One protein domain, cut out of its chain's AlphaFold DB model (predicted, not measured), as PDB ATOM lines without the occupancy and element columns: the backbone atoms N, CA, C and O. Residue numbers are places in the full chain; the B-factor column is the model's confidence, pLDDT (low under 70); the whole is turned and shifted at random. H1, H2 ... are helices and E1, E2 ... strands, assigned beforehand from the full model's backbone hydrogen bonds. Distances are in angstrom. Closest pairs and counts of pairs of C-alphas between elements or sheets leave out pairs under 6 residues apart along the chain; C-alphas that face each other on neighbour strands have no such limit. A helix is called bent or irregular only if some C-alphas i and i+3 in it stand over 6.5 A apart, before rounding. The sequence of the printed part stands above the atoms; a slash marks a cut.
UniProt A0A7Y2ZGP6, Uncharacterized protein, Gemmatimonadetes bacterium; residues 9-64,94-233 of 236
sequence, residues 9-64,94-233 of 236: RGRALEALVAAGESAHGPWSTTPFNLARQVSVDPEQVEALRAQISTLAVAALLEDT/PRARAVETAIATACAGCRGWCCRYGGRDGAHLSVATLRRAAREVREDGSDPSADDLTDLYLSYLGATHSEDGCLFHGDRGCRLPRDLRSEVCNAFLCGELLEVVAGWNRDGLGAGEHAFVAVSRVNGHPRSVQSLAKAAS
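This is residues 9 to 64 and 94 to 233 of the 236 residues of an uncharacterized protein of Gemmatimonadetes bacterium (UniProt A0A7Y2ZGP6). The model is elongated, with a different group at each end: at one end the hairpin E3-E4 stands between H1 and the side-by-side pair H3 and H8, and at the other H2, H5 and H6 pack crosswise. Between the ends lie the unnamed residues 163 to 182, the short helices H4 and H7 and the small strand pair E1-E2. The printed part has 196 residues, in the order H1 E1 H2 H3 H4 H5 H6 E2 H7 H8 E3 E4; both two-strand sheets, E1 - E2 and E3 - E4, are antiparallel, and the class is mostly helix. By its radius of gyration of the C-alphas, 18.9 A, it is compact, and it spans 59 by 37 by 23 A.

E3 is residues 213 to 218, 16.0 A, and E4 residues 221 to 227, 17.3 A, ending at C-alpha 227 (49.370, 9.652, -52.094). H1, residues 9 to 24, begins at C-alpha 9 (53.386, -4.026, -59.456) and is 22.4 A long, as is H3, residues 94 to 109. H8 is residues 191 to 202, 16.1 A. H2, the longest helix, is residues 42 to 63, 31.3 A, from C-alpha 42 (25.521, -9.459, -37.097). H5 is residues 127 to 136, 14.4 A, and H6 residues 146 to 154, 12.4 A. The short elements are E1, residues 37 to 39, E2, residues 160 to 162, H4, residues 113 to 118, and H7, residues 183 to 187. H4 is neither bent nor irregular, but only just: C-alphas 114 and 117 are 6.3 A apart.

In the hairpin E3 and E4, N 216 and O 224 are within hydrogen-bond range at 3.0 A. The closest C-alphas of H1 and E4 are those of Leu 13 and Pro 222, 6.0 A; of H3 and E3, those of Ala 106 and Ala 214, 6.0 A. H3, with residues 99 to 106 alone, touches H8 at a shallow tilt of 25 degrees, opposite ways, closest at the C-alphas of Ile 103 and Leu 193, 6.5 A. H4 and H7 are near each other, with 5 pairs of C-alphas within 10 A. H5 and H7 are close but not clearly touching, C-alphas of Thr 129 and Glu 183 at 7.3 A. In E1 and E2, N 38 and O 161 are within range at 2.9 A. H2 touches H6 at a steep tilt of 43 degrees, opposite ways, closest at the C-alphas of Ala 56 and Ala 146, 4.9 A. With residues 55 to 63 alone H2 touches H5, about perpendicular at 78 degrees, closest at the C-alphas of Ala 59 and Arg 131, 4.9 A. H5 and H6 only just touch, with 3 pairs of C-alphas within 8 A, the closest those of Ala 134 and Leu 149, 6.9 A. Every O i to N i+4 pair is within range in H1, H2, H3, H5, H6, H7 and H8; H4 has 0 of 2, but 3 of 3 O i to N i+3 pairs.

The two C-alphas farthest apart, of Arg 11 and Thr 64, are 61.0 A apart. Residues 65 to 93 are not printed, and C-alphas 64 and 94 are 38.4 A apart across this cut. The links H1 to E1 and E2 to H7 are long. Mean pLDDT of the printed part is 73.9; 78 residues are under 70, among them 9 to 35 and 198 to 233.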
ATOM      1  N   ARG A   9      53.946  -4.976 -60.424       57.97
ATOM      2  CA  ARG A   9      53.386  -4.026 -59.456       57.97
ATOM      3  C   ARG A   9      54.422  -3.600 -58.412       57.97
ATOM      4  O   ARG A   9      54.538  -2.410 -58.161       57.97
ATOM      5  N   GLY A  10      55.199  -4.534 -57.861       56.47
ATOM      6  CA  GLY A  10      56.270  -4.223 -56.904       56.47
ATOM      7  C   GLY A  10      57.312  -3.258 -57.476       56.47
ATOM      8  O   GLY A  10      57.592  -2.233 -56.867       56.47
ATOM      9  N   ARG A  11      57.798  -3.512 -58.700       67.94
ATOM     10  CA  ARG A  11      58.749  -2.608 -59.377       67.94
ATOM     11  C   ARG A  11      58.177  -1.217 -59.653       67.94
ATOM     12  O   ARG A  11      58.891  -0.234 -59.513       67.94
ATOM     13  N   ALA A  12      56.902  -1.129 -60.035       63.47
ATOM     14  CA  ALA A  12      56.244   0.160 -60.241       63.47
ATOM     15  C   ALA A  12      56.135   0.965 -58.934       63.47
ATOM     16  O   ALA A  12      56.303   2.180 -58.945       63.47
ATOM     17  N   LEU A  13      55.895   0.287 -57.806       61.62
ATOM     18  CA  LEU A  13      55.857   0.925 -56.491       61.62
ATOM     19  C   LEU A  13      57.250   1.368 -56.034       61.62
ATOM     20  O   LEU A  13      57.372   2.477 -55.535       61.62
ATOM     21  N   GLU A  14      58.296   0.565 -56.247       66.56
ATOM     22  CA  GLU A  14      59.676   0.987 -55.953       66.56
ATOM     23  C   GLU A  14      60.093   2.214 -56.773       66.56
ATOM     24  O   GLU A  14      60.692   3.136 -56.229       66.56
ATOM     25  N   ALA A  15      59.702   2.286 -58.048       67.38
ATOM     26  CA  ALA A  15      59.958   3.463 -58.876       67.38
ATOM     27  C   ALA A  15      59.214   4.714 -58.372       67.38
ATOM     28  O   ALA A  15      59.792   5.796 -58.342       67.38
ATOM     29  N   LEU A  16      57.954   4.571 -57.941       62.97
ATOM     30  CA  LEU A  16      57.180   5.666 -57.339       62.97
ATOM     31  C   LEU A  16      57.808   6.162 -56.033       62.97
ATOM     32  O   LEU A  16      57.857   7.362 -55.788       62.97
ATOM     33  N   VAL A  17      58.304   5.235 -55.216       62.44
ATOM     34  CA  VAL A  17      59.006   5.533 -53.967       62.44
ATOM     35  C   VAL A  17      60.296   6.310 -54.228       62.44
ATOM     36  O   VAL A  17      60.476   7.386 -53.666       62.44
ATOM     37  N   ALA A  18      61.151   5.810 -55.121       65.94
ATOM     38  CA  ALA A  18      62.420   6.452 -55.465       65.94
ATOM     39  C   ALA A  18      62.217   7.837 -56.110       65.94
ATOM     40  O   ALA A  18      62.979   8.774 -55.863       65.94
ATOM     41  N   ALA A  19      61.161   7.989 -56.917       63.19
ATOM     42  CA  ALA A  19      60.769   9.282 -57.468       63.19
ATOM     43  C   ALA A  19      60.322  10.259 -56.366       63.19
ATOM     44  O   ALA A  19      60.699  11.429 -56.404       63.19
ATOM     45  N   GLY A  20      59.571   9.782 -55.366       59.84
ATOM     46  CA  GLY A  20      59.171  10.574 -54.201       59.84
ATOM     47  C   GLY A  20      60.358  11.016 -53.337       59.84
ATOM     48  O   GLY A  20      60.456  12.194 -53.006       59.84
ATOM     49  N   GLU A  21      61.291  10.103 -53.046       61.47
ATOM     50  CA  GLU A  21      62.546  10.377 -52.320       61.47
ATOM     51  C   GLU A  21      63.346  11.510 -52.955       61.47
ATOM     52  O   GLU A  21      63.802  12.433 -52.278       61.47
ATOM     53  N   SER A  22      63.480  11.446 -54.278       58.59
ATOM     54  CA  SER A  22      64.253  12.414 -55.055       58.59
ATOM     55  C   SER A  22      63.590  13.793 -55.099       58.59
ATOM     56  O   SER A  22      64.281  14.801 -55.224       58.59
ATOM     57  N   ALA A  23      62.256  13.846 -55.018       53.66
ATOM     58  CA  ALA A  23      61.480  15.077 -55.155       53.66
ATOM     59  C   ALA A  23      61.204  15.794 -53.822       53.66
ATOM     60  O   ALA A  23      61.038  17.013 -53.819       53.66
ATOM     61  N   HIS A  24      61.124  15.062 -52.705       52.22
ATOM     62  CA  HIS A  24      60.569  15.592 -51.452       52.22
ATOM     63  C   HIS A  24      61.430  15.359 -50.199       52.22
ATOM     64  O   HIS A  24      61.044  15.809 -49.122       52.22
ATOM     65  N   GLY A  25      62.604  14.726 -50.314       49.78
ATOM     66  CA  GLY A  25      63.498  14.488 -49.175       49.78
ATOM     67  C   GLY A  25      63.135  13.237 -48.353       49.78
ATOM     68  O   GLY A  25      62.400  12.369 -48.835       49.78
ATOM     69  N   PRO A  26      63.698  13.074 -47.137       45.41
ATOM     70  CA  PRO A  26      63.502  11.872 -46.327       45.41
ATOM     71  C   PRO A  26      62.039  11.722 -45.891       45.41
ATOM     72  O   PRO A  26      61.388  12.677 -45.481       45.41
ATOM     73  N   TRP A  27      61.530  10.497 -45.953       49.69
ATOM     74  CA  TRP A  27      60.132  10.146 -45.717       49.69
ATOM     75  C   TRP A  27      60.056   8.958 -44.747       49.69
ATOM     76  O   TRP A  27      60.976   8.143 -44.673       49.69
ATOM     77  N   SER A  28      58.965   8.860 -43.987       45.41
ATOM     78  CA  SER A  28      58.719   7.771 -43.033       45.41
ATOM     79  C   SER A  28      57.879   6.659 -43.671       45.41
ATOM     80  O   SER A  28      56.849   6.933 -44.292       45.41
ATOM     81  N   THR A  29      58.268   5.397 -43.484       46.94
ATOM     82  CA  THR A  29      57.486   4.224 -43.915       46.94
ATOM     83  C   THR A  29      56.651   3.679 -42.764       46.94
ATOM     84  O   THR A  29      57.193   3.448 -41.689       46.94
ATOM     85  N   THR A  30      55.372   3.376 -42.992       46.03
ATOM     86  CA  THR A  30      54.528   2.678 -42.010       46.03
ATOM     87  C   THR A  30      54.399   1.196 -42.393       46.03
ATOM     88  O   THR A  30      54.085   0.879 -43.547       46.03
ATOM     89  N   PRO A  31      54.647   0.238 -41.480       43.62
ATOM     90  CA  PRO A  31      54.421  -1.167 -41.760       43.62
ATOM     91  C   PRO A  31      52.936  -1.430 -41.984       43.62
ATOM     92  O   PRO A  31      52.043  -0.732 -41.503       43.62
ATOM     93  N   PHE A  32      52.682  -2.463 -42.771       51.56
ATOM     94  CA  PHE A  32      51.356  -2.808 -43.242       51.56
ATOM     95  C   PHE A  32      50.663  -3.789 -42.312       51.56
ATOM     96  O   PHE A  32      51.246  -4.812 -41.955       51.56
ATOM     97  N   ASN A  33      49.377  -3.563 -42.052       54.03
ATOM     98  CA  ASN A  33      48.478  -4.665 -41.756       54.03
ATOM     99  C   ASN A  33      47.910  -5.209 -43.073       54.03
ATOM    100  O   ASN A  33      47.192  -4.507 -43.786       54.03
ATOM    101  N   LEU A  34      48.200  -6.478 -43.374       58.47
ATOM    102  CA  LEU A  34      47.562  -7.228 -44.465       58.47
ATOM    103  C   LEU A  34      46.078  -7.513 -44.206       58.47
ATOM    104  O   LEU A  34      45.433  -8.071 -45.096       58.47
ATOM    105  N   ALA A  35      45.552  -7.139 -43.033       67.19
ATOM    106  CA  ALA A  35      44.170  -7.351 -42.634       67.19
ATOM    107  C   ALA A  35      43.219  -7.039 -43.772       67.19
ATOM    108  O   ALA A  35      43.200  -5.924 -44.300       67.19
ATOM    109  N   ARG A  36      42.450  -8.040 -44.188       79.31
ATOM    110  CA  ARG A  36      41.485  -7.885 -45.270       79.31
ATOM    111  C   ARG A  36      40.340  -6.993 -44.807       79.31
ATOM    112  O   ARG A  36      40.153  -6.765 -43.622       79.31
ATOM    113  N   GLN A  37      39.586  -6.449 -45.754       84.94
ATOM    114  CA  GLN A  37      38.271  -5.920 -45.410       84.94
ATOM    115  C   GLN A  37      37.320  -7.111 -45.381       84.94
ATOM    116  O   GLN A  37      37.213  -7.824 -46.380       84.94
ATOM    117  N   VAL A  38      36.702  -7.345 -44.232       88.19
ATOM    118  CA  VAL A  38      35.732  -8.419 -44.018       88.19
ATOM    119  C   VAL A  38      34.376  -7.805 -43.718       88.19
ATOM    120  O   VAL A  38      34.294  -6.676 -43.228       88.19
ATOM    121  N   SER A  39      33.314  -8.515 -44.082       92.38
ATOM    122  CA  SER A  39      31.949  -8.091 -43.783       92.38
ATOM    123  C   SER A  39      31.751  -8.003 -42.276       92.38
ATOM    124  O   SER A  39      32.264  -8.845 -41.543       92.38
ATOM    125  N   VAL A  40      31.006  -6.997 -41.830       90.50
ATOM    126  CA  VAL A  40      30.574  -6.920 -40.433       90.50
ATOM    127  C   VAL A  40      29.575  -8.047 -40.160       90.50
ATOM    128  O   VAL A  40      28.569  -8.162 -40.860       90.50
ATOM    129  N   ASP A  41      29.868  -8.878 -39.162       91.38
ATOM    130  CA  ASP A  41      29.003  -9.975 -38.725       91.38
ATOM    131  C   ASP A  41      27.891  -9.442 -37.797       91.38
ATOM    132  O   ASP A  41      28.199  -8.705 -36.853       91.38
ATOM    133  N   PRO A  42      26.609  -9.798 -38.014       92.94
ATOM    134  CA  PRO A  42      25.521  -9.459 -37.097       92.94
ATOM    135  C   PRO A  42      25.794  -9.803 -35.625       92.94
ATOM    136  O   PRO A  42      25.422  -9.021 -34.752       92.94
ATOM    137  N   GLU A  43      26.481 -10.910 -35.328       91.56
ATOM    138  CA  GLU A  43      26.826 -11.278 -33.946       91.56
ATOM    139  C   GLU A  43      27.807 -10.279 -33.317       91.56
ATOM    140  O   GLU A  43      27.682  -9.921 -32.145       91.56
ATOM    141  N   GLN A  44      28.758  -9.767 -34.105       89.81
ATOM    142  CA  GLN A  44      29.691  -8.736 -33.648       89.81
ATOM    143  C   GLN A  44      28.974  -7.406 -33.389       89.81
ATOM    144  O   GLN A  44      29.323  -6.693 -32.445       89.81
ATOM    145  N   VAL A  45      27.973  -7.068 -34.211       92.62
ATOM    146  CA  VAL A  45      27.143  -5.869 -34.014       92.62
ATOM    147  C   VAL A  45      26.350  -5.978 -32.721       92.62
ATOM    148  O   VAL A  45      26.324  -5.020 -31.954       92.62
ATOM    149  N   GLU A  46      25.751  -7.136 -32.451       93.56
ATOM    150  CA  GLU A  46      24.964  -7.344 -31.236       93.56
ATOM    151  C   GLU A  46      25.841  -7.318 -29.977       93.56
ATOM    152  O   GLU A  46      25.509  -6.651 -28.996       93.56
ATOM    153  N   ALA A  47      27.021  -7.943 -30.021       91.62
ATOM    154  CA  ALA A  47      27.990  -7.862 -28.930       91.62
ATOM    155  C   ALA A  47      28.429  -6.412 -28.657       91.62
ATOM    156  O   ALA A  47      28.482  -5.976 -27.503       91.62
ATOM    157  N   LEU A  48      28.699  -5.639 -29.715       92.50
ATOM    158  CA  LEU A  48      29.047  -4.225 -29.595       92.50
ATOM    159  C   LEU A  48      27.874  -3.395 -29.048       92.50
ATOM    160  O   LEU A  48      28.090  -2.553 -28.177       92.50
ATOM    161  N   ARG A  49      26.641  -3.643 -29.513       95.12
ATOM    162  CA  ARG A  49      25.418  -3.000 -29.008       95.12
ATOM    163  C   ARG A  49      25.272  -3.225 -27.505       95.12
ATOM    164  O   ARG A  49      25.124  -2.257 -26.761       95.12
ATOM    165  N   ALA A  50      25.372  -4.473 -27.050       94.38
ATOM    166  CA  ALA A  50      25.258  -4.826 -25.637       94.38
ATOM    167  C   ALA A  50      26.332  -4.136 -24.779       94.38
ATOM    168  O   ALA A  50      26.039  -3.601 -23.703       94.38
ATOM    169  N   GLN A  51      27.572  -4.089 -25.273       93.56
ATOM    170  CA  GLN A  51      28.659  -3.388 -24.599       93.56
ATOM    171  C   GLN A  51      28.393  -1.881 -24.498       93.56
ATOM    172  O   GLN A  51      28.507  -1.313 -23.411       93.56
ATOM    173  N   ILE A  52      28.047  -1.223 -25.608       95.25
ATOM    174  CA  ILE A  52      27.811   0.225 -25.626       95.25
ATOM    175  C   ILE A  52      26.622   0.582 -24.739       95.25
ATOM    176  O   ILE A  52      26.748   1.497 -23.929       95.25
ATOM    177  N   SER A  53      25.525  -0.173 -24.817       96.00
ATOM    178  CA  SER A  53      24.344   0.025 -23.972       96.00
ATOM    179  C   SER A  53      24.707  -0.054 -22.485       96.00
ATOM    180  O   SER A  53      24.388   0.851 -21.712       96.00
ATOM    181  N   THR A  54      25.501  -1.057 -22.090       95.56
ATOM    182  CA  THR A  54      25.994  -1.190 -20.708       95.56
ATOM    183  C   THR A  54      26.816   0.028 -20.270       95.56
ATOM    184  O   THR A  54      26.615   0.567 -19.179       95.56
ATOM    185  N   LEU A  55      27.737   0.495 -21.121       95.19
ATOM    186  CA  LEU A  55      28.564   1.670 -20.836       95.19
ATOM    187  C   LEU A  55      27.748   2.968 -20.797       95.19
ATOM    188  O   LEU A  55      28.041   3.840 -19.979       95.19
ATOM    189  N   ALA A  56      26.740   3.098 -21.657       95.00
ATOM    190  CA  ALA A  56      25.867   4.259 -21.751       95.00
ATOM    191  C   ALA A  56      24.979   4.386 -20.506       95.00
ATOM    192  O   ALA A  56      24.940   5.453 -19.894       95.00
ATOM    193  N   VAL A  57      24.370   3.285 -20.050       95.12
ATOM    194  CA  VAL A  57      23.620   3.254 -18.782       95.12
ATOM    195  C   VAL A  57      24.514   3.694 -17.621       95.12
ATOM    196  O   VAL A  57      24.145   4.586 -16.857       95.12
ATOM    197  N   ALA A  58      25.720   3.130 -17.506       93.69
ATOM    198  CA  ALA A  58      26.660   3.519 -16.455       93.69
ATOM    199  C   ALA A  58      27.066   5.003 -16.544       93.69
ATOM    200  O   ALA A  58      27.158   5.689 -15.524       93.69
ATOM    201  N   ALA A  59      27.279   5.523 -17.757       92.25
ATOM    202  CA  ALA A  59      27.666   6.912 -17.976       92.25
ATOM    203  C   ALA A  59      26.588   7.898 -17.512       92.25
ATOM    204  O   ALA A  59      26.925   8.873 -16.835       92.25
ATOM    205  N   LEU A  60      25.322   7.611 -17.828       90.44
ATOM    206  CA  LEU A  60      24.167   8.451 -17.494       90.44
ATOM    207  C   LEU A  60      23.782   8.355 -16.005       90.44
ATOM    208  O   LEU A  60      23.423   9.356 -15.382       90.44
ATOM    209  N   LEU A  61      23.932   7.182 -15.379       86.94
ATOM    210  CA  LEU A  61      23.701   7.014 -13.935       86.94
ATOM    211  C   LEU A  61      24.744   7.731 -13.064       86.94
ATOM    212  O   LEU A  61      24.454   8.119 -11.934       86.94
ATOM    213  N   GLU A  62      25.975   7.886 -13.548       76.31
ATOM    214  CA  GLU A  62      27.005   8.629 -12.819       76.31
ATOM    215  C   GLU A  62      26.858  10.148 -12.973       76.31
ATOM    216  O   GLU A  62      27.180  10.866 -12.028       76.31
ATOM    217  N   ASP A  63      26.340  10.629 -14.108       66.50
ATOM    218  CA  ASP A  63      26.098  12.063 -14.354       66.50
ATOM    219  C   ASP A  63      24.911  12.605 -13.528       66.50
ATOM    220  O   ASP A  63      24.876  13.775 -13.158       66.50
ATOM    221  N   THR A  64      23.971  11.731 -13.153       57.62
ATOM    222  CA  THR A  64      22.807  12.060 -12.305       57.62
ATOM    223  C   THR A  64      23.105  12.061 -10.801       57.62
ATOM    224  O   THR A  64      22.255  12.461 -10.000       57.62
ATOM    225  N   PRO A  94      45.722  25.478 -39.095       68.62
ATOM    226  CA  PRO A  94      45.840  24.716 -40.340       68.62
ATOM    227  C   PRO A  94      46.886  23.592 -40.238       68.62
ATOM    228  O   PRO A  94      46.676  22.490 -40.737       68.62
ATOM    229  N   ARG A  95      47.955  23.842 -39.469       68.25
ATOM    230  CA  ARG A  95      48.970  22.862 -39.075       68.25
ATOM    231  C   ARG A  95      48.391  21.671 -38.301       68.25
ATOM    232  O   ARG A  95      48.633  20.539 -38.699       68.25
ATOM    233  N   ALA A  96      47.626  21.896 -37.233       68.94
ATOM    234  CA  ALA A  96      47.020  20.824 -36.437       68.94
ATOM    235  C   ALA A  96      46.075  19.941 -37.273       68.94
ATOM    236  O   ALA A  96      46.184  18.718 -37.235       68.94
ATOM    237  N   ARG A  97      45.232  20.548 -38.119       70.25
ATOM    238  CA  ARG A  97      44.343  19.808 -39.037       70.25
ATOM    239  C   ARG A  97      45.111  18.966 -40.055       70.25
ATOM    240  O   ARG A  97      44.710  17.850 -40.389       70.25
ATOM    241  N   ALA A  98      46.229  19.487 -40.548       69.31
ATOM    242  CA  ALA A  98      47.075  18.775 -41.490       69.31
ATOM    243  C   ALA A  98      47.806  17.588 -40.820       69.31
ATOM    244  O   ALA A  98      47.843  16.504 -41.403       69.31
ATOM    245  N   VAL A  99      48.276  17.740 -39.571       72.50
ATOM    246  CA  VAL A  99      48.824  16.630 -38.761       72.50
ATOM    247  C   VAL A  99      47.773  15.543 -38.551       72.50
ATOM    248  O   VAL A  99      48.045  14.367 -38.780       72.50
ATOM    249  N   GLU A 100      46.555  15.914 -38.160       74.31
ATOM    250  CA  GLU A 100      45.462  14.958 -37.951       74.31
ATOM    251  C   GLU A 100      45.099  14.202 -39.229       74.31
ATOM    252  O   GLU A 100      44.892  12.988 -39.192       74.31
ATOM    253  N   THR A 101      45.082  14.893 -40.371       73.12
ATOM    254  CA  THR A 101      44.853  14.274 -41.684       73.12
ATOM    255  C   THR A 101      45.964  13.278 -42.024       73.12
ATOM    256  O   THR A 101      45.688  12.169 -42.495       73.12
ATOM    257  N   ALA A 102      47.223  13.634 -41.752       71.94
ATOM    258  CA  ALA A 102      48.360  12.751 -41.976       71.94
ATOM    259  C   ALA A 102      48.301  11.509 -41.080       71.94
ATOM    260  O   ALA A 102      48.457  10.395 -41.580       71.94
ATOM    261  N   ILE A 103      47.981  11.675 -39.792       75.31
ATOM    262  CA  ILE A 103      47.775  10.563 -38.854       75.31
ATOM    263  C   ILE A 103      46.629   9.666 -39.329       75.31
ATOM    264  O   ILE A 103      46.810   8.457 -39.459       75.31
ATOM    265  N   ALA A 104      45.459  10.238 -39.630       74.12
ATOM    266  CA  ALA A 104      44.290   9.477 -40.064       74.12
ATOM    267  C   ALA A 104      44.591   8.645 -41.313       74.12
ATOM    268  O   ALA A 104      44.202   7.476 -41.390       74.12
ATOM    269  N   THR A 105      45.333   9.209 -42.267       72.38
ATOM    270  CA  THR A 105      45.638   8.477 -43.494       72.38
ATOM    271  C   THR A 105      46.778   7.479 -43.331       72.38
ATOM    272  O   THR A 105      46.724   6.399 -43.915       72.38
ATOM    273  N   ALA A 106      47.769   7.761 -42.484       73.25
ATOM    274  CA  ALA A 106      48.773   6.774 -42.102       73.25
ATOM    275  C   ALA A 106      48.127   5.555 -41.412       73.25
ATOM    276  O   ALA A 106      48.436   4.414 -41.770       73.25
ATOM    277  N   CYS A 107      47.159   5.779 -40.513       75.25
ATOM    278  CA  CYS A 107      46.345   4.721 -39.907       75.25
ATOM    279  C   CYS A 107      45.546   3.926 -40.951       75.25
ATOM    280  O   CYS A 107      45.503   2.696 -40.884       75.25
ATOM    281  N   ALA A 108      44.940   4.598 -41.938       74.69
ATOM    282  CA  ALA A 108      44.237   3.935 -43.039       74.69
ATOM    283  C   ALA A 108      45.182   3.060 -43.883       74.69
ATOM    284  O   ALA A 108      44.836   1.933 -44.242       74.69
ATOM    285  N   GLY A 109      46.401   3.545 -44.142       71.50
ATOM    286  CA  GLY A 109      47.429   2.833 -44.898       71.50
ATOM    287  C   GLY A 109      47.842   1.510 -44.251       71.50
ATOM    288  O   GLY A 109      47.956   0.497 -44.944       71.50
ATOM    289  N   CYS A 110      47.999   1.491 -42.923       69.94
ATOM    290  CA  CYS A 110      48.294   0.276 -42.162       69.94
ATOM    291  C   CYS A 110      47.043  -0.449 -41.652       69.94
ATOM    292  O   CYS A 110      47.190  -1.373 -40.863       69.94
ATOM    293  N   ARG A 111      45.831  -0.033 -42.047       73.94
ATOM    294  CA  ARG A 111      44.539  -0.569 -41.573       73.94
ATOM    295  C   ARG A 111      44.466  -0.751 -40.051       73.94
ATOM    296  O   ARG A 111      43.910  -1.733 -39.563       73.94
ATOM    297  N   GLY A 112      45.093   0.165 -39.316       72.31
ATOM    298  CA  GLY A 112      45.077   0.181 -37.860       72.31
ATOM    299  C   GLY A 112      45.549  -1.129 -37.242       72.31
ATOM    300  O   GLY A 112      44.835  -1.700 -36.425       72.31
ATOM    301  N   TRP A 113      46.750  -1.612 -37.588       74.94
ATOM    302  CA  TRP A 113      47.359  -2.760 -36.891       74.94
ATOM    303  C   TRP A 113      47.278  -2.619 -35.366       74.94
ATOM    304  O   TRP A 113      46.914  -3.564 -34.679       74.94
ATOM    305  N   CYS A 114      47.550  -1.425 -34.834       74.12
ATOM    306  CA  CYS A 114      47.406  -1.128 -33.410       74.12
ATOM    307  C   CYS A 114      45.952  -1.210 -32.910       74.12
ATOM    308  O   CYS A 114      45.722  -1.562 -31.758       74.12
ATOM    309  N   CYS A 115      44.956  -0.972 -33.767       73.88
ATOM    310  CA  CYS A 115      43.537  -1.096 -33.432       73.88
ATOM    311  C   CYS A 115      43.084  -2.551 -33.252       73.88
ATOM    312  O   CYS A 115      41.966  -2.770 -32.783       73.88
ATOM    313  N   ARG A 116      43.922  -3.550 -33.573       74.06
ATOM    314  CA  ARG A 116      43.606  -4.963 -33.315       74.06
ATOM    315  C   ARG A 116      43.373  -5.274 -31.840       74.06
ATOM    316  O   ARG A 116      42.605  -6.165 -31.495       74.06
ATOM    317  N   TYR A 117      44.020  -4.505 -30.969       70.62
ATOM    318  CA  TYR A 117      43.865  -4.627 -29.524       70.62
ATOM    319  C   TYR A 117      42.530  -4.054 -29.031       70.62
ATOM    320  O   TYR A 117      42.096  -4.398 -27.942       70.62
ATOM    321  N   GLY A 118      41.850  -3.232 -29.836       65.25
ATOM    322  CA  GLY A 118      40.519  -2.704 -29.530       65.25
ATOM    323  C   GLY A 118      39.374  -3.512 -30.133       65.25
ATOM    324  O   GLY A 118      38.217  -3.215 -29.855       65.25
ATOM    325  N   GLY A 119      39.666  -4.503 -30.984       59.84
ATOM    326  CA  GLY A 119      38.656  -5.268 -31.724       59.84
ATOM    327  C   GLY A 119      37.951  -6.365 -30.927       59.84
ATOM    328  O   GLY A 119      36.816  -6.690 -31.251       59.84
ATOM    329  N   ARG A 120      38.578  -6.903 -29.873       57.28
ATOM    330  CA  ARG A 120      37.944  -7.904 -28.991       57.28
ATOM    331  C   ARG A 120      37.149  -7.285 -27.836       57.28
ATOM    332  O   ARG A 120      36.233  -7.929 -27.348       57.28
ATOM    333  N   ASP A 121      37.446  -6.030 -27.487       63.84
ATOM    334  CA  ASP A 121      36.922  -5.350 -26.291       63.84
ATOM    335  C   ASP A 121      36.110  -4.076 -26.633       63.84
ATOM    336  O   ASP A 121      36.070  -3.120 -25.859       63.84
ATOM    337  N   GLY A 122      35.519  -4.000 -27.834       68.50
ATOM    338  CA  GLY A 122      34.620  -2.913 -28.261       68.50
ATOM    339  C   GLY A 122      35.242  -1.519 -28.336       68.50
ATOM    340  O   GLY A 122      34.823  -0.583 -27.658       68.50
ATOM    341  N   ALA A 123      36.234  -1.361 -29.212       80.69
ATOM    342  CA  ALA A 123      36.803  -0.075 -29.627       80.69
ATOM    343  C   ALA A 123      37.462   0.755 -28.507       80.69
ATOM    344  O   ALA A 123      37.619   1.972 -28.642       80.69
ATOM    345  N   HIS A 124      37.863   0.102 -27.410       86.06
ATOM    346  CA  HIS A 124      38.372   0.753 -26.197       86.06
ATOM    347  C   HIS A 124      37.380   1.758 -25.583       86.06
ATOM    348  O   HIS A 124      37.797   2.694 -24.897       86.06
ATOM    349  N   LEU A 125      36.078   1.607 -25.850       90.50
ATOM    350  CA  LEU A 125      35.059   2.466 -25.257       90.50
ATOM    351  C   LEU A 125      34.991   2.240 -23.747       90.50
ATOM    352  O   LEU A 125      35.164   1.132 -23.241       90.50
ATOM    353  N   SER A 126      34.731   3.321 -23.024       91.69
ATOM    354  CA  SER A 126      34.652   3.338 -21.566       91.69
ATOM    355  C   SER A 126      33.505   4.228 -21.108       91.69
ATOM    356  O   SER A 126      33.034   5.076 -21.865       91.69
ATOM    357  N   VAL A 127      33.108   4.108 -19.839       94.06
ATOM    358  CA  VAL A 127      32.083   4.973 -19.226       94.06
ATOM    359  C   VAL A 127      32.425   6.459 -19.411       94.06
ATOM    360  O   VAL A 127      31.560   7.261 -19.748       94.06
ATOM    361  N   ALA A 128      33.703   6.830 -19.272       91.25
ATOM    362  CA  ALA A 128      34.160   8.200 -19.499       91.25
ATOM    363  C   ALA A 128      33.985   8.652 -20.962       91.25
ATOM    364  O   ALA A 128      33.612   9.800 -21.205       91.25
ATOM    365  N   THR A 129      34.204   7.741 -21.918       92.62
ATOM    366  CA  THR A 129      33.999   8.003 -23.352       92.62
ATOM    367  C   THR A 129      32.524   8.288 -23.636       92.62
ATOM    368  O   THR A 129      32.200   9.311 -24.236       92.62
ATOM    369  N   LEU A 130      31.621   7.438 -23.134       94.25
ATOM    370  CA  LEU A 130      30.179   7.599 -23.340       94.25
ATOM    371  C   LEU A 130      29.624   8.818 -22.602       94.25
ATOM    372  O   LEU A 130      28.771   9.512 -23.143       94.25
ATOM    373  N   ARG A 131      30.157   9.157 -21.422       92.31
ATOM    374  CA  ARG A 131      29.776  10.391 -20.721       92.31
ATOM    375  C   ARG A 131      30.168  11.636 -21.506       92.31
ATOM    376  O   ARG A 131      29.428  12.611 -21.505       92.31
ATOM    377  N   ARG A 132      31.342  11.639 -22.148       90.50
ATOM    378  CA  ARG A 132      31.712  12.749 -23.030       90.50
ATOM    379  C   ARG A 132      30.770  12.812 -24.224       90.50
ATOM    380  O   ARG A 132      30.198  13.868 -24.438       90.50
ATOM    381  N   ALA A 133      30.551  11.694 -24.914       91.62
ATOM    382  CA  ALA A 133      29.624  11.643 -26.042       91.62
ATOM    383  C   ALA A 133      28.221  12.151 -25.665       91.62
ATOM    384  O   ALA A 133      27.659  12.948 -26.401       91.62
ATOM    385  N   ALA A 134      27.710  11.789 -24.483       91.19
ATOM    386  CA  ALA A 134      26.441  12.294 -23.960       91.19
ATOM    387  C   ALA A 134      26.405  13.819 -23.830       91.19
ATOM    388  O   ALA A 134      25.390  14.426 -24.136       91.19
ATOM    389  N   ARG A 135      27.507  14.453 -23.410       88.00
ATOM    390  CA  ARG A 135      27.588  15.918 -23.353       88.00
ATOM    391  C   ARG A 135      27.608  16.564 -24.733       88.00
ATOM    392  O   ARG A 135      27.025  17.629 -24.875       88.00
ATOM    393  N   GLU A 136      28.257  15.929 -25.705       84.19
ATOM    394  CA  GLU A 136      28.353  16.447 -27.076       84.19
ATOM    395  C   GLU A 136      27.016  16.410 -27.822       84.19
ATOM    396  O   GLU A 136      26.760  17.273 -28.653       84.19
ATOM    397  N   VAL A 137      26.167  15.419 -27.533       83.94
ATOM    398  CA  VAL A 137      24.885  15.224 -28.238       83.94
ATOM    399  C   VAL A 137      23.667  15.734 -27.471       83.94
ATOM    400  O   VAL A 137      22.537  15.510 -27.890       83.94
ATOM    401  N   ARG A 138      23.877  16.407 -26.335       82.94
ATOM    402  CA  ARG A 138      22.809  17.122 -25.628       82.94
ATOM    403  C   ARG A 138      22.310  18.266 -26.510       82.94
ATOM    404  O   ARG A 138      23.001  19.269 -26.669       82.94
ATOM    405  N   GLU A 139      21.094  18.135 -27.020       72.38
ATOM    406  CA  GLU A 139      20.388  19.184 -27.758       72.38
ATOM    407  C   GLU A 139      19.267  19.771 -26.888       72.38
ATOM    408  O   GLU A 139      18.553  19.045 -26.193       72.38
ATOM    409  N   ASP A 140      19.137  21.100 -26.883       68.25
ATOM    410  CA  ASP A 140      18.017  21.847 -26.285       68.25
ATOM    411  C   ASP A 140      17.637  21.464 -24.838       68.25
ATOM    412  O   ASP A 140      16.481  21.544 -24.423       68.25
ATOM    413  N   GLY A 141      18.628  21.062 -24.034       67.00
ATOM    414  CA  GLY A 141      18.437  20.707 -22.625       67.00
ATOM    415  C   GLY A 141      17.831  19.322 -22.381       67.00
ATOM    416  O   GLY A 141      17.506  19.011 -21.235       67.00
ATOM    417  N   SER A 142      17.696  18.490 -23.419       78.88
ATOM    418  CA  SER A 142      17.293  17.088 -23.282       78.88
ATOM    419  C   SER A 142      18.517  16.186 -23.127       78.88
ATOM    420  O   SER A 142      19.460  16.245 -23.918       78.88
ATOM    421  N   ASP A 143      18.508  15.347 -22.091       83.38
ATOM    422  CA  ASP A 143      19.548  14.341 -21.881       83.38
ATOM    423  C   ASP A 143      19.347  13.161 -22.846       83.38
ATOM    424  O   ASP A 143      18.233  12.632 -22.916       83.38
ATOM    425  N   PRO A 144      20.397  12.706 -23.558       90.50
ATOM    426  CA  PRO A 144      20.293  11.531 -24.410       90.50
ATOM    427  C   PRO A 144      20.060  10.277 -23.565       90.50
ATOM    428  O   PRO A 144      20.648  10.103 -22.491       90.50
ATOM    429  N   SER A 145      19.232   9.369 -24.070       93.31
ATOM    430  CA  SER A 145      19.055   8.046 -23.483       93.31
ATOM    431  C   SER A 145      20.246   7.126 -23.788       93.31
ATOM    432  O   SER A 145      21.106   7.408 -24.628       93.31
ATOM    433  N   ALA A 146      20.308   5.984 -23.096       94.88
ATOM    434  CA  ALA A 146      21.313   4.963 -23.392       94.88
ATOM    435  C   ALA A 146      21.145   4.386 -24.809       94.88
ATOM    436  O   ALA A 146      22.145   4.046 -25.450       94.88
ATOM    437  N   ASP A 147      19.906   4.314 -25.300       95.44
ATOM    438  CA  ASP A 147      19.595   3.853 -26.651       95.44
ATOM    439  C   ASP A 147      20.045   4.883 -27.691       95.44
ATOM    440  O   ASP A 147      20.717   4.501 -28.646       95.44
ATOM    441  N   ASP A 148      19.833   6.184 -27.446       94.69
ATOM    442  CA  ASP A 148      20.312   7.257 -28.335       94.69
ATOM    443  C   ASP A 148      21.835   7.206 -28.509       94.69
ATOM    444  O   ASP A 148      22.358   7.279 -29.623       94.69
ATOM    445  N   LEU A 149      22.571   7.025 -27.406       94.88
ATOM    446  CA  LEU A 149      24.025   6.864 -27.452       94.88
ATOM    447  C   LEU A 149      24.431   5.581 -28.172       94.88
ATOM    448  O   LEU A 149      25.402   5.576 -28.926       94.88
ATOM    449  N   THR A 150      23.711   4.487 -27.950       96.50
ATOM    450  CA  THR A 150      24.019   3.217 -28.605       96.50
ATOM    451  C   THR A 150      23.825   3.322 -30.114       96.50
ATOM    452  O   THR A 150      24.738   2.994 -30.877       96.50
ATOM    453  N   ASP A 151      22.688   3.850 -30.553       96.25
ATOM    454  CA  ASP A 151      22.358   3.998 -31.966       96.25
ATOM    455  C   ASP A 151      23.256   5.028 -32.665       96.25
ATOM    456  O   ASP A 151      23.692   4.784 -33.795       96.25
ATOM    457  N   LEU A 152      23.651   6.108 -31.976       95.38
ATOM    458  CA  LEU A 152      24.670   7.039 -32.463       95.38
ATOM    459  C   LEU A 152      25.960   6.313 -32.837       95.38
ATOM    460  O   LEU A 152      26.467   6.498 -33.942       95.38
ATOM    461  N   TYR A 153      26.511   5.491 -31.943       95.50
ATOM    462  CA  TYR A 153      27.757   4.784 -32.241       95.50
ATOM    463  C   TYR A 153      27.560   3.767 -33.361       95.50
ATOM    464  O   TYR A 153      28.368   3.724 -34.290       95.50
ATOM    465  N   LEU A 154      26.484   2.978 -33.321       95.50
ATOM    466  CA  LEU A 154      26.217   1.964 -34.340       95.50
ATOM    467  C   LEU A 154      25.997   2.571 -35.734       95.50
ATOM    468  O   LEU A 154      26.330   1.921 -36.725       95.50
ATOM    469  N   SER A 155      25.554   3.830 -35.828       96.31
ATOM    470  CA  SER A 155      25.427   4.553 -37.103       96.31
ATOM    471  C   SER A 155      26.760   4.738 -37.850       96.31
ATOM    472  O   SER A 155      26.763   4.900 -39.070       96.31
ATOM    473  N   TYR A 156      27.902   4.656 -37.151       95.38
ATOM    474  CA  TYR A 156      29.239   4.743 -37.753       95.38
ATOM    475  C   TYR A 156      29.789   3.397 -38.231       95.38
ATOM    476  O   TYR A 156      30.870   3.339 -38.836       95.38
ATOM    477  N   LEU A 157      29.072   2.300 -37.976       92.69
ATOM    478  CA  LEU A 157      29.379   1.030 -38.612       92.69
ATOM    479  C   LEU A 157      29.119   1.137 -40.116       92.69
ATOM    480  O   LEU A 157      28.320   1.931 -40.599       92.69
ATOM    481  N   GLY A 158      29.801   0.312 -40.897       91.31
ATOM    482  CA  GLY A 158      29.424   0.154 -42.300       91.31
ATOM    483  C   GLY A 158      29.674  -1.264 -42.757       91.31
ATOM    484  O   GLY A 158      30.070  -2.099 -41.957       91.31
ATOM    485  N   ALA A 159      29.459  -1.536 -44.043       91.44
ATOM    486  CA  ALA A 159      29.358  -2.908 -44.551       91.44
ATOM    487  C   ALA A 159      30.587  -3.794 -44.271       91.44
ATOM    488  O   ALA A 159      30.450  -5.003 -44.095       91.44
ATOM    489  N   THR A 160      31.782  -3.200 -44.234       90.94
ATOM    490  CA  THR A 160      33.034  -3.906 -43.945       90.94
ATOM    491  C   THR A 160      33.863  -3.201 -42.882       90.94
ATOM    492  O   THR A 160      33.782  -1.973 -42.738       90.94
ATOM    493  N   HIS A 161      34.714  -3.977 -42.215       88.19
ATOM    494  CA  HIS A 161      35.754  -3.510 -41.307       88.19
ATOM    495  C   HIS A 161      37.084  -4.227 -41.583       88.19
ATOM    496  O   HIS A 161      37.144  -5.205 -42.332       88.19
ATOM    497  N   SER A 162      38.176  -3.731 -41.003       85.25
ATOM    498  CA  SER A 162      39.475  -4.400 -41.065       85.25
ATOM    499  C   SER A 162      39.465  -5.690 -40.242       85.25
ATOM    500  O   SER A 162      39.186  -5.649 -39.046       85.25
ATOM    501  N   GLU A 163      39.826  -6.811 -40.870       81.38
ATOM    502  CA  GLU A 163      40.060  -8.120 -40.244       81.38
ATOM    503  C   GLU A 163      40.998  -7.959 -39.038       81.38
ATOM    504  O   GLU A 163      41.961  -7.190 -39.091       81.38
ATOM    505  N   ASP A 164      40.671  -8.625 -37.929       78.00
ATOM    506  CA  ASP A 164      41.327  -8.494 -36.619       78.00
ATOM    507  C   ASP A 164      41.310  -7.092 -35.977       78.00
ATOM    508  O   ASP A 164      41.778  -6.954 -34.851       78.00
ATOM    509  N   GLY A 165      40.783  -6.062 -36.645       81.38
ATOM    510  CA  GLY A 165      40.637  -4.699 -36.137       81.38
ATOM    511  C   GLY A 165      39.281  -4.435 -35.480       81.38
ATOM    512  O   GLY A 165      38.359  -5.245 -35.529       81.38
ATOM    513  N   CYS A 166      39.144  -3.252 -34.883       86.81
ATOM    514  CA  CYS A 166      37.861  -2.744 -34.397       86.81
ATOM    515  C   CYS A 166      36.824  -2.594 -35.531       86.81
ATOM    516  O   CYS A 166      37.174  -2.185 -36.638       86.81
ATOM    517  N   LEU A 167      35.541  -2.837 -35.226       89.12
ATOM    518  CA  LEU A 167      34.412  -2.697 -36.162       89.12
ATOM    519  C   LEU A 167      34.280  -1.295 -36.784       89.12
ATOM    520  O   LEU A 167      33.809  -1.159 -37.911       89.12
ATOM    521  N   PHE A 168      34.743  -0.248 -36.093       89.62
ATOM    522  CA  PHE A 168      34.761   1.116 -36.632       89.62
ATOM    523  C   PHE A 168      35.915   1.372 -37.607       89.62
ATOM    524  O   PHE A 168      35.948   2.418 -38.253       89.62
ATOM    525  N   HIS A 169      36.882   0.460 -37.730       86.19
ATOM    526  CA  HIS A 169      38.011   0.638 -38.632       86.19
ATOM    527  C   HIS A 169      37.661   0.169 -40.048       86.19
ATOM    528  O   HIS A 169      37.781  -1.009 -40.383       86.19
ATOM    529  N   GLY A 170      37.294   1.111 -40.914       83.00
ATOM    530  CA  GLY A 170      37.034   0.861 -42.328       83.00
ATOM    531  C   GLY A 170      38.293   0.850 -43.198       83.00
ATOM    532  O   GLY A 170      39.431   0.906 -42.728       83.00
ATOM    533  N   ASP A 171      38.068   0.823 -44.505       77.75
ATOM    534  CA  ASP A 171      39.073   0.914 -45.566       77.75
ATOM    535  C   ASP A 171      39.814   2.261 -45.602       77.75
ATOM    536  O   ASP A 171      40.984   2.312 -45.980       77.75
ATOM    537  N   ARG A 172      39.141   3.338 -45.182       75.25
ATOM    538  CA  ARG A 172      39.673   4.709 -45.111       75.25
ATOM    539  C   ARG A 172      40.087   5.142 -43.699       75.25
ATOM    540  O   ARG A 172      40.259   6.332 -43.456       75.25
ATOM    541  N   GLY A 173      40.255   4.194 -42.778       78.88
ATOM    542  CA  GLY A 173      40.586   4.469 -41.378       78.88
ATOM    543  C   GLY A 173      39.376   4.366 -40.446       78.88
ATOM    544  O   GLY A 173      38.361   3.754 -40.779       78.88
ATOM    545  N   CYS A 174      39.500   4.944 -39.251       85.44
ATOM    546  CA  CYS A 174      38.435   4.932 -38.251       85.44
ATOM    547  C   CYS A 174      37.236   5.781 -38.706       85.44
ATOM    548  O   CYS A 174      37.392   6.967 -38.997       85.44
ATOM    549  N   ARG A 175      36.047   5.170 -38.736       88.44
ATOM    550  CA  ARG A 175      34.774   5.812 -39.096       88.44
ATOM    551  C   ARG A 175      34.182   6.645 -37.966       88.44
ATOM    552  O   ARG A 175      33.403   7.544 -38.254       88.44
ATOM    553  N   LEU A 176      34.576   6.399 -36.714       89.00
ATOM    554  CA  LEU A 176      34.187   7.270 -35.607       89.00
ATOM    555  C   LEU A 176      34.860   8.649 -35.751       89.00
ATOM    556  O   LEU A 176      36.085   8.703 -35.943       89.00
ATOM    557  N   PRO A 177      34.111   9.754 -35.602       87.56
ATOM    558  CA  PRO A 177      34.657  11.091 -35.391       87.56
ATOM    559  C   PRO A 177      35.557  11.134 -34.159       87.56
ATOM    560  O   PRO A 177      35.376  10.349 -33.228       87.56
ATOM    561  N   ARG A 178      36.527  12.055 -34.137       84.31
ATOM    562  CA  ARG A 178      37.526  12.156 -33.059       84.31
ATOM    563  C   ARG A 178      36.883  12.328 -31.676       84.31
ATOM    564  O   ARG A 178      37.320  11.687 -30.724       84.31
ATOM    565  N   ASP A 179      35.793  13.081 -31.596       86.69
ATOM    566  CA  ASP A 179      35.106  13.376 -30.331       86.69
ATOM    567  C   ASP A 179      34.388  12.149 -29.745       86.69
ATOM    568  O   ASP A 179      34.273  12.007 -28.523       86.69
ATOM    569  N   LEU A 180      34.015  11.196 -30.606       91.06
ATOM    570  CA  LEU A 180      33.391   9.920 -30.236       91.06
ATOM    571  C   LEU A 180      34.406   8.780 -30.036       91.06
ATOM    572  O   LEU A 180      34.040   7.678 -29.638       91.06
ATOM    573  N   ARG A 181      35.696   9.002 -30.306       90.31
ATOM    574  CA  ARG A 181      36.740   7.989 -30.070       90.31
ATOM    575  C   ARG A 181      37.126   7.935 -28.598       90.31
ATOM    576  O   ARG A 181      37.129   8.947 -27.910       90.31
ATOM    577  N   SER A 182      37.539   6.771 -28.110       89.25
ATOM    578  CA  SER A 182      38.125   6.670 -26.769       89.25
ATOM    579  C   SER A 182      39.406   7.505 -26.631       89.25
ATOM    580  O   SER A 182      40.092   7.789 -27.616       89.25
ATOM    581  N   GLU A 183      39.774   7.845 -25.393       86.88
ATOM    582  CA  GLU A 183      41.050   8.521 -25.099       86.88
ATOM    583  C   GLU A 183      42.251   7.736 -25.624       86.88
ATOM    584  O   GLU A 183      43.169   8.312 -26.200       86.88
ATOM    585  N   VAL A 184      42.210   6.405 -25.509       84.62
ATOM    586  CA  VAL A 184      43.245   5.522 -26.060       84.62
ATOM    587  C   VAL A 184      43.381   5.748 -27.564       84.62
ATOM    588  O   VAL A 184      44.483   5.966 -28.055       84.62
ATOM    589  N   CYS A 185      42.267   5.767 -28.297       81.81
ATOM    590  CA  CYS A 185      42.265   6.008 -29.739       81.81
ATOM    591  C   CYS A 185      42.710   7.431 -30.122       81.81
ATOM    592  O   CYS A 185      43.220   7.624 -31.224       81.81
ATOM    593  N   ASN A 186      42.510   8.421 -29.250       82.62
ATOM    594  CA  ASN A 186      42.894   9.811 -29.505       82.62
ATOM    595  C   ASN A 186      44.358  10.117 -29.163       82.62
ATOM    596  O   ASN A 186      44.959  10.958 -29.839       82.62
ATOM    597  N   ALA A 187      44.913   9.445 -28.152       82.12
ATOM    598  CA  ALA A 187      46.258   9.682 -27.634       82.12
ATOM    599  C   ALA A 187      47.313   8.709 -28.183       82.12
ATOM    600  O   ALA A 187      48.499   9.039 -28.211       82.12
ATOM    601  N   PHE A 188      46.918   7.506 -28.606       82.56
ATOM    602  CA  PHE A 188      47.871   6.499 -29.056       82.56
ATOM    603  C   PHE A 188      48.492   6.858 -30.413       82.56
ATOM    604  O   PHE A 188      47.795   7.012 -31.417       82.56
ATOM    605  N   LEU A 189      49.824   6.883 -30.455       78.12
ATOM    606  CA  LEU A 189      50.626   6.949 -31.674       78.12
ATOM    607  C   LEU A 189      51.557   5.731 -31.696       78.12
ATOM    608  O   LEU A 189      52.326   5.523 -30.756       78.12
ATOM    609  N   CYS A 190      51.502   4.918 -32.755       76.12
ATOM    610  CA  CYS A 190      52.515   3.881 -32.963       76.12
ATOM    611  C   CYS A 190      53.870   4.520 -33.302       76.12
ATOM    612  O   CYS A 190      53.931   5.711 -33.612       76.12
ATOM    613  N   GLY A 191      54.952   3.736 -33.266       71.94
ATOM    614  CA  GLY A 191      56.307   4.237 -33.534       71.94
ATOM    615  C   GLY A 191      56.399   5.026 -34.842       71.94
ATOM    616  O   GLY A 191      56.984   6.100 -34.891       71.94
ATOM    617  N   GLU A 192      55.704   4.568 -35.873       72.38
ATOM    618  CA  GLU A 192      55.726   5.195 -37.190       72.38
ATOM    619  C   GLU A 192      54.859   6.457 -37.263       72.38
ATOM    620  O   GLU A 192      55.188   7.395 -37.982       72.38
ATOM    621  N   LEU A 193      53.781   6.544 -36.475       75.25
ATOM    622  CA  LEU A 193      53.036   7.798 -36.318       75.25
ATOM    623  C   LEU A 193      53.826   8.823 -35.500       75.25
ATOM    624  O   LEU A 193      53.749  10.015 -35.789       75.25
ATOM    625  N   LEU A 194      54.608   8.379 -34.511       75.12
ATOM    626  CA  LEU A 194      55.537   9.251 -33.795       75.12
ATOM    627  C   LEU A 194      56.597   9.812 -34.743       75.12
ATOM    628  O   LEU A 194      56.918  10.991 -34.641       75.12
ATOM    629  N   GLU A 195      57.089   9.023 -35.702       70.56
ATOM    630  CA  GLU A 195      57.987   9.519 -36.751       70.56
ATOM    631  C   GLU A 195      57.317  10.561 -37.652       70.56
ATOM    632  O   GLU A 195      57.929  11.596 -37.921       70.56
ATOM    633  N   VAL A 196      56.058  10.342 -38.055       69.44
ATOM    634  CA  VAL A 196      55.267  11.321 -38.825       69.44
ATOM    635  C   VAL A 196      55.128  12.638 -38.052       69.44
ATOM    636  O   VAL A 196      55.410  13.709 -38.591       69.44
ATOM    637  N   VAL A 197      54.746  12.574 -36.774       72.31
ATOM    638  CA  VAL A 197      54.592  13.762 -35.914       72.31
ATOM    639  C   VAL A 197      55.944  14.435 -35.644       72.31
ATOM    640  O   VAL A 197      56.047  15.661 -35.661       72.31
ATOM    641  N   ALA A 198      57.008  13.658 -35.430       69.75
ATOM    642  CA  ALA A 198      58.349  14.183 -35.196       69.75
ATOM    643  C   ALA A 198      58.929  14.859 -36.446       69.75
ATOM    644  O   ALA A 198      59.537  15.922 -36.318       69.75
ATOM    645  N   GLY A 199      58.717  14.297 -37.641       64.12
ATOM    646  CA  GLY A 199      59.055  14.946 -38.912       64.12
ATOM    647  C   GLY A 199      58.349  16.293 -39.052       64.12
ATOM    648  O   GLY A 199      58.989  17.308 -39.311       64.12
ATOM    649  N   TRP A 200      57.060  16.337 -38.705       66.31
ATOM    650  CA  TRP A 200      56.278  17.574 -38.694       66.31
ATOM    651  C   TRP A 200      56.880  18.677 -37.804       66.31
ATOM    652  O   TRP A 200      56.833  19.869 -38.129       66.31
ATOM    653  N   ASN A 201      57.439  18.292 -36.655       63.91
ATOM    654  CA  ASN A 201      58.045  19.218 -35.700       63.91
ATOM    655  C   ASN A 201      59.464  19.649 -36.089       63.91
ATOM    656  O   ASN A 201      59.798  20.813 -35.884       63.91
ATOM    657  N   ARG A 202      60.274  18.749 -36.661       58.78
ATOM    658  CA  ARG A 202      61.656  19.047 -37.073       58.78
ATOM    659  C   ARG A 202      61.729  19.949 -38.293       58.78
ATOM    660  O   ARG A 202      62.516  20.887 -38.301       58.78
ATOM    661  N   ASP A 203      60.896  19.685 -39.293       53.12
ATOM    662  CA  ASP A 203      61.055  20.317 -40.603       53.12
ATOM    663  C   ASP A 203      60.391  21.698 -40.673       53.12
ATOM    664  O   ASP A 203      60.381  22.329 -41.726       53.12
ATOM    665  N   GLY A 204      59.827  22.185 -39.555       48.38
ATOM    666  CA  GLY A 204      59.273  23.534 -39.465       48.38
ATOM    667  C   GLY A 204      58.267  23.837 -40.573       48.38
ATOM    668  O   GLY A 204      58.150  24.992 -40.966       48.38
ATOM    669  N   LEU A 205      57.578  22.808 -41.086       48.28
ATOM    670  CA  LEU A 205      56.738  22.870 -42.279       48.28
ATOM    671  C   LEU A 205      55.514  23.755 -42.018       48.28
ATOM    672  O   LEU A 205      54.439  23.313 -41.610       48.28
ATOM    673  N   GLY A 206      55.746  25.054 -42.146       40.91
ATOM    674  CA  GLY A 206      54.767  26.109 -42.252       40.91
ATOM    675  C   GLY A 206      54.534  26.405 -43.728       40.91
ATOM    676  O   GLY A 206      55.477  26.523 -44.502       40.91
ATOM    677  N   ALA A 207      53.261  26.544 -44.089       41.12
ATOM    678  CA  ALA A 207      52.795  27.187 -45.317       41.12
ATOM    679  C   ALA A 207      53.129  26.527 -46.681       41.12
ATOM    680  O   ALA A 207      53.022  27.200 -47.704       41.12
ATOM    681  N   GLY A 208      53.493  25.237 -46.738       44.38
ATOM    682  CA  GLY A 208      53.712  24.500 -47.996       44.38
ATOM    683  C   GLY A 208      52.607  23.490 -48.346       44.38
ATOM    684  O   GLY A 208      51.982  22.906 -47.463       44.38
ATOM    685  N   GLU A 209      52.385  23.233 -49.645       47.31
ATOM    686  CA  GLU A 209      51.619  22.060 -50.100       47.31
ATOM    687  C   GLU A 209      52.436  20.789 -49.814       47.31
ATOM    688  O   GLU A 209      53.405  20.491 -50.513       47.31
ATOM    689  N   HIS A 210      52.046  20.021 -48.798       51.16
ATOM    690  CA  HIS A 210      52.688  18.741 -48.498       51.16
ATOM    691  C   HIS A 210      51.913  17.591 -49.140       51.16
ATOM    692  O   HIS A 210      50.737  17.368 -48.840       51.16
ATOM    693  N   ALA A 211      52.584  16.863 -50.032       49.16
ATOM    694  CA  ALA A 211      52.144  15.563 -50.511       49.16
ATOM    695  C   ALA A 211      52.846  14.504 -49.667       49.16
ATOM    696  O   ALA A 211      54.064  14.351 -49.716       49.16
ATOM    697  N   PHE A 212      52.079  13.782 -48.866       53.72
ATOM    698  CA  PHE A 212      52.619  12.646 -48.135       53.72
ATOM    699  C   PHE A 212      52.390  11.394 -48.957       53.72
ATOM    700  O   PHE A 212      51.425  11.288 -49.713       53.72
ATOM    701  N   VAL A 213      53.251  10.413 -48.765       54.38
ATOM    702  CA  VAL A 213      53.090   9.120 -49.398       54.38
ATOM    703  C   VAL A 213      53.213   8.070 -48.314       54.38
ATOM    704  O   VAL A 213      54.300   7.815 -47.802       54.38
ATOM    705  N   ALA A 214      52.091   7.460 -47.940       56.09
ATOM    706  CA  ALA A 214      52.129   6.299 -47.069       56.09
ATOM    707  C   ALA A 214      52.559   5.099 -47.915       56.09
ATOM    708  O   ALA A 214      51.845   4.694 -48.840       56.09
ATOM    709  N   VAL A 215      53.730   4.540 -47.614       58.03
ATOM    710  CA  VAL A 215      54.218   3.337 -48.289       58.03
ATOM    711  C   VAL A 215      54.280   2.202 -47.300       58.03
ATOM    712  O   VAL A 215      55.037   2.216 -46.332       58.03
ATOM    713  N   SER A 216      53.498   1.191 -47.621       55.69
ATOM    714  CA  SER A 216      53.500  -0.092 -46.948       55.69
ATOM    715  C   SER A 216      54.667  -0.921 -47.466       55.69
ATOM    716  O   SER A 216      54.787  -1.105 -48.682       55.69
ATOM    717  N   ARG A 217      55.505  -1.448 -46.565       56.53
ATOM    718  CA  ARG A 217      56.562  -2.417 -46.895       56.53
ATOM    719  C   ARG A 217      56.293  -3.772 -46.234       56.53
ATOM    720  O   ARG A 217      55.911  -3.838 -45.073       56.53
ATOM    721  N   VAL A 218      56.529  -4.861 -46.969       52.97
ATOM    722  CA  VAL A 218      56.513  -6.243 -46.455       52.97
ATOM    723  C   VAL A 218      57.850  -6.881 -46.812       52.97
ATOM    724  O   VAL A 218      58.185  -6.959 -47.994       52.97
ATOM    725  N   ASN A 219      58.614  -7.314 -45.802       57.59
ATOM    726  CA  ASN A 219      59.992  -7.803 -45.954       57.59
ATOM    727  C   ASN A 219      60.894  -6.813 -46.720       57.59
ATOM    728  O   ASN A 219      61.638  -7.205 -47.611       57.59
ATOM    729  N   GLY A 220      60.766  -5.513 -46.433       60.31
ATOM    730  CA  GLY A 220      61.558  -4.455 -47.073       60.31
ATOM    731  C   GLY A 220      61.039  -3.953 -48.428       60.31
ATOM    732  O   GLY A 220      61.451  -2.873 -48.844       60.31
ATOM    733  N   HIS A 221      60.092  -4.647 -49.072       54.38
ATOM    734  CA  HIS A 221      59.568  -4.280 -50.397       54.38
ATOM    735  C   HIS A 221      58.236  -3.523 -50.335       54.38
ATOM    736  O   HIS A 221      57.336  -3.966 -49.610       54.38
ATOM    737  N   PRO A 222      58.036  -2.451 -51.128       56.88
ATOM    738  CA  PRO A 222      56.791  -1.699 -51.133       56.88
ATOM    739  C   PRO A 222      55.632  -2.490 -51.761       56.88
ATOM    740  O   PRO A 222      55.757  -3.106 -52.823       56.88
ATOM    741  N   ARG A 223      54.470  -2.475 -51.100       56.16
ATOM    742  CA  ARG A 223      53.253  -3.217 -51.493       56.16
ATOM    743  C   ARG A 223      52.074  -2.317 -51.841       56.16
ATOM    744  O   ARG A 223      51.265  -2.669 -52.705       56.16
ATOM    745  N   SER A 224      51.998  -1.147 -51.223       55.94
ATOM    746  CA  SER A 224      51.085  -0.080 -51.613       55.94
ATOM    747  C   SER A 224      51.723   1.272 -51.346       55.94
ATOM    748  O   SER A 224      52.571   1.416 -50.472       55.94
ATOM    749  N   VAL A 225      51.298   2.238 -52.147       53.88
ATOM    750  CA  VAL A 225      51.689   3.641 -52.101       53.88
ATOM    751  C   VAL A 225      50.362   4.390 -52.120       53.88
ATOM    752  O   VAL A 225      49.592   4.239 -53.070       53.88
ATOM    753  N   GLN A 226      50.045   5.118 -51.054       55.44
ATOM    754  CA  GLN A 226      48.912   6.039 -51.027       55.44
ATOM    755  C   GLN A 226      49.454   7.460 -51.007       55.44
ATOM    756  O   GLN A 226      50.078   7.866 -50.031       55.44
ATOM    757  N   SER A 227      49.212   8.200 -52.092       50.41
ATOM    758  CA  SER A 227      49.370   9.652 -52.094       50.41
ATOM    759  C   SER A 227      48.320  10.233 -51.161       50.41
ATOM    760  O   SER A 227      47.124  10.012 -51.359       50.41
ATOM    761  N   LEU A 228      48.752  10.981 -50.158       50.72
ATOM    762  CA  LEU A 228      47.863  11.793 -49.354       50.72
ATOM    763  C   LEU A 228      47.512  13.036 -50.165       50.72
ATOM    764  O   LEU A 228      48.343  13.577 -50.901       50.72
ATOM    765  N   ALA A 229      46.249  13.437 -50.071       41.19
ATOM    766  CA  ALA A 229      45.749  14.637 -50.712       41.19
ATOM    767  C   ALA A 229      46.602  15.854 -50.325       41.19
ATOM    768  O   ALA A 229      47.099  15.939 -49.201       41.19
ATOM    769  N   LYS A 230      46.725  16.803 -51.259       40.16
ATOM    770  CA  LYS A 230      47.310  18.123 -51.014       40.16
ATOM    771  C   LYS A 230      46.650  18.746 -49.783       40.16
ATOM    772  O   LYS A 230      45.486  19.142 -49.849       40.16
ATOM    773  N   ALA A 231      47.383  18.872 -48.683       39.31
ATOM    774  CA  ALA A 231      46.978  19.781 -47.622       39.31
ATOM    775  C   ALA A 231      47.293  21.198 -48.116       39.31
ATOM    776  O   ALA A 231      48.421  21.670 -48.001       39.31
ATOM    777  N   ALA A 232      46.323  21.848 -48.762       34.47
ATOM    778  CA  ALA A 232      46.466  23.240 -49.158       34.47
ATOM    779  C   ALA A 232      46.405  24.112 -47.899       34.47
ATOM    780  O   ALA A 232      45.338  24.295 -47.315       34.47
ATOM    781  N   SER A 233      47.535  24.686 -47.489       37.72
ATOM    782  CA  SER A 233      47.507  25.865 -46.629       37.72
ATOM    783  C   SER A 233      47.170  27.070 -47.505       37.72
ATOM    784  O   SER A 233      48.065  27.762 -47.985       37.72
TER     785      SER A 233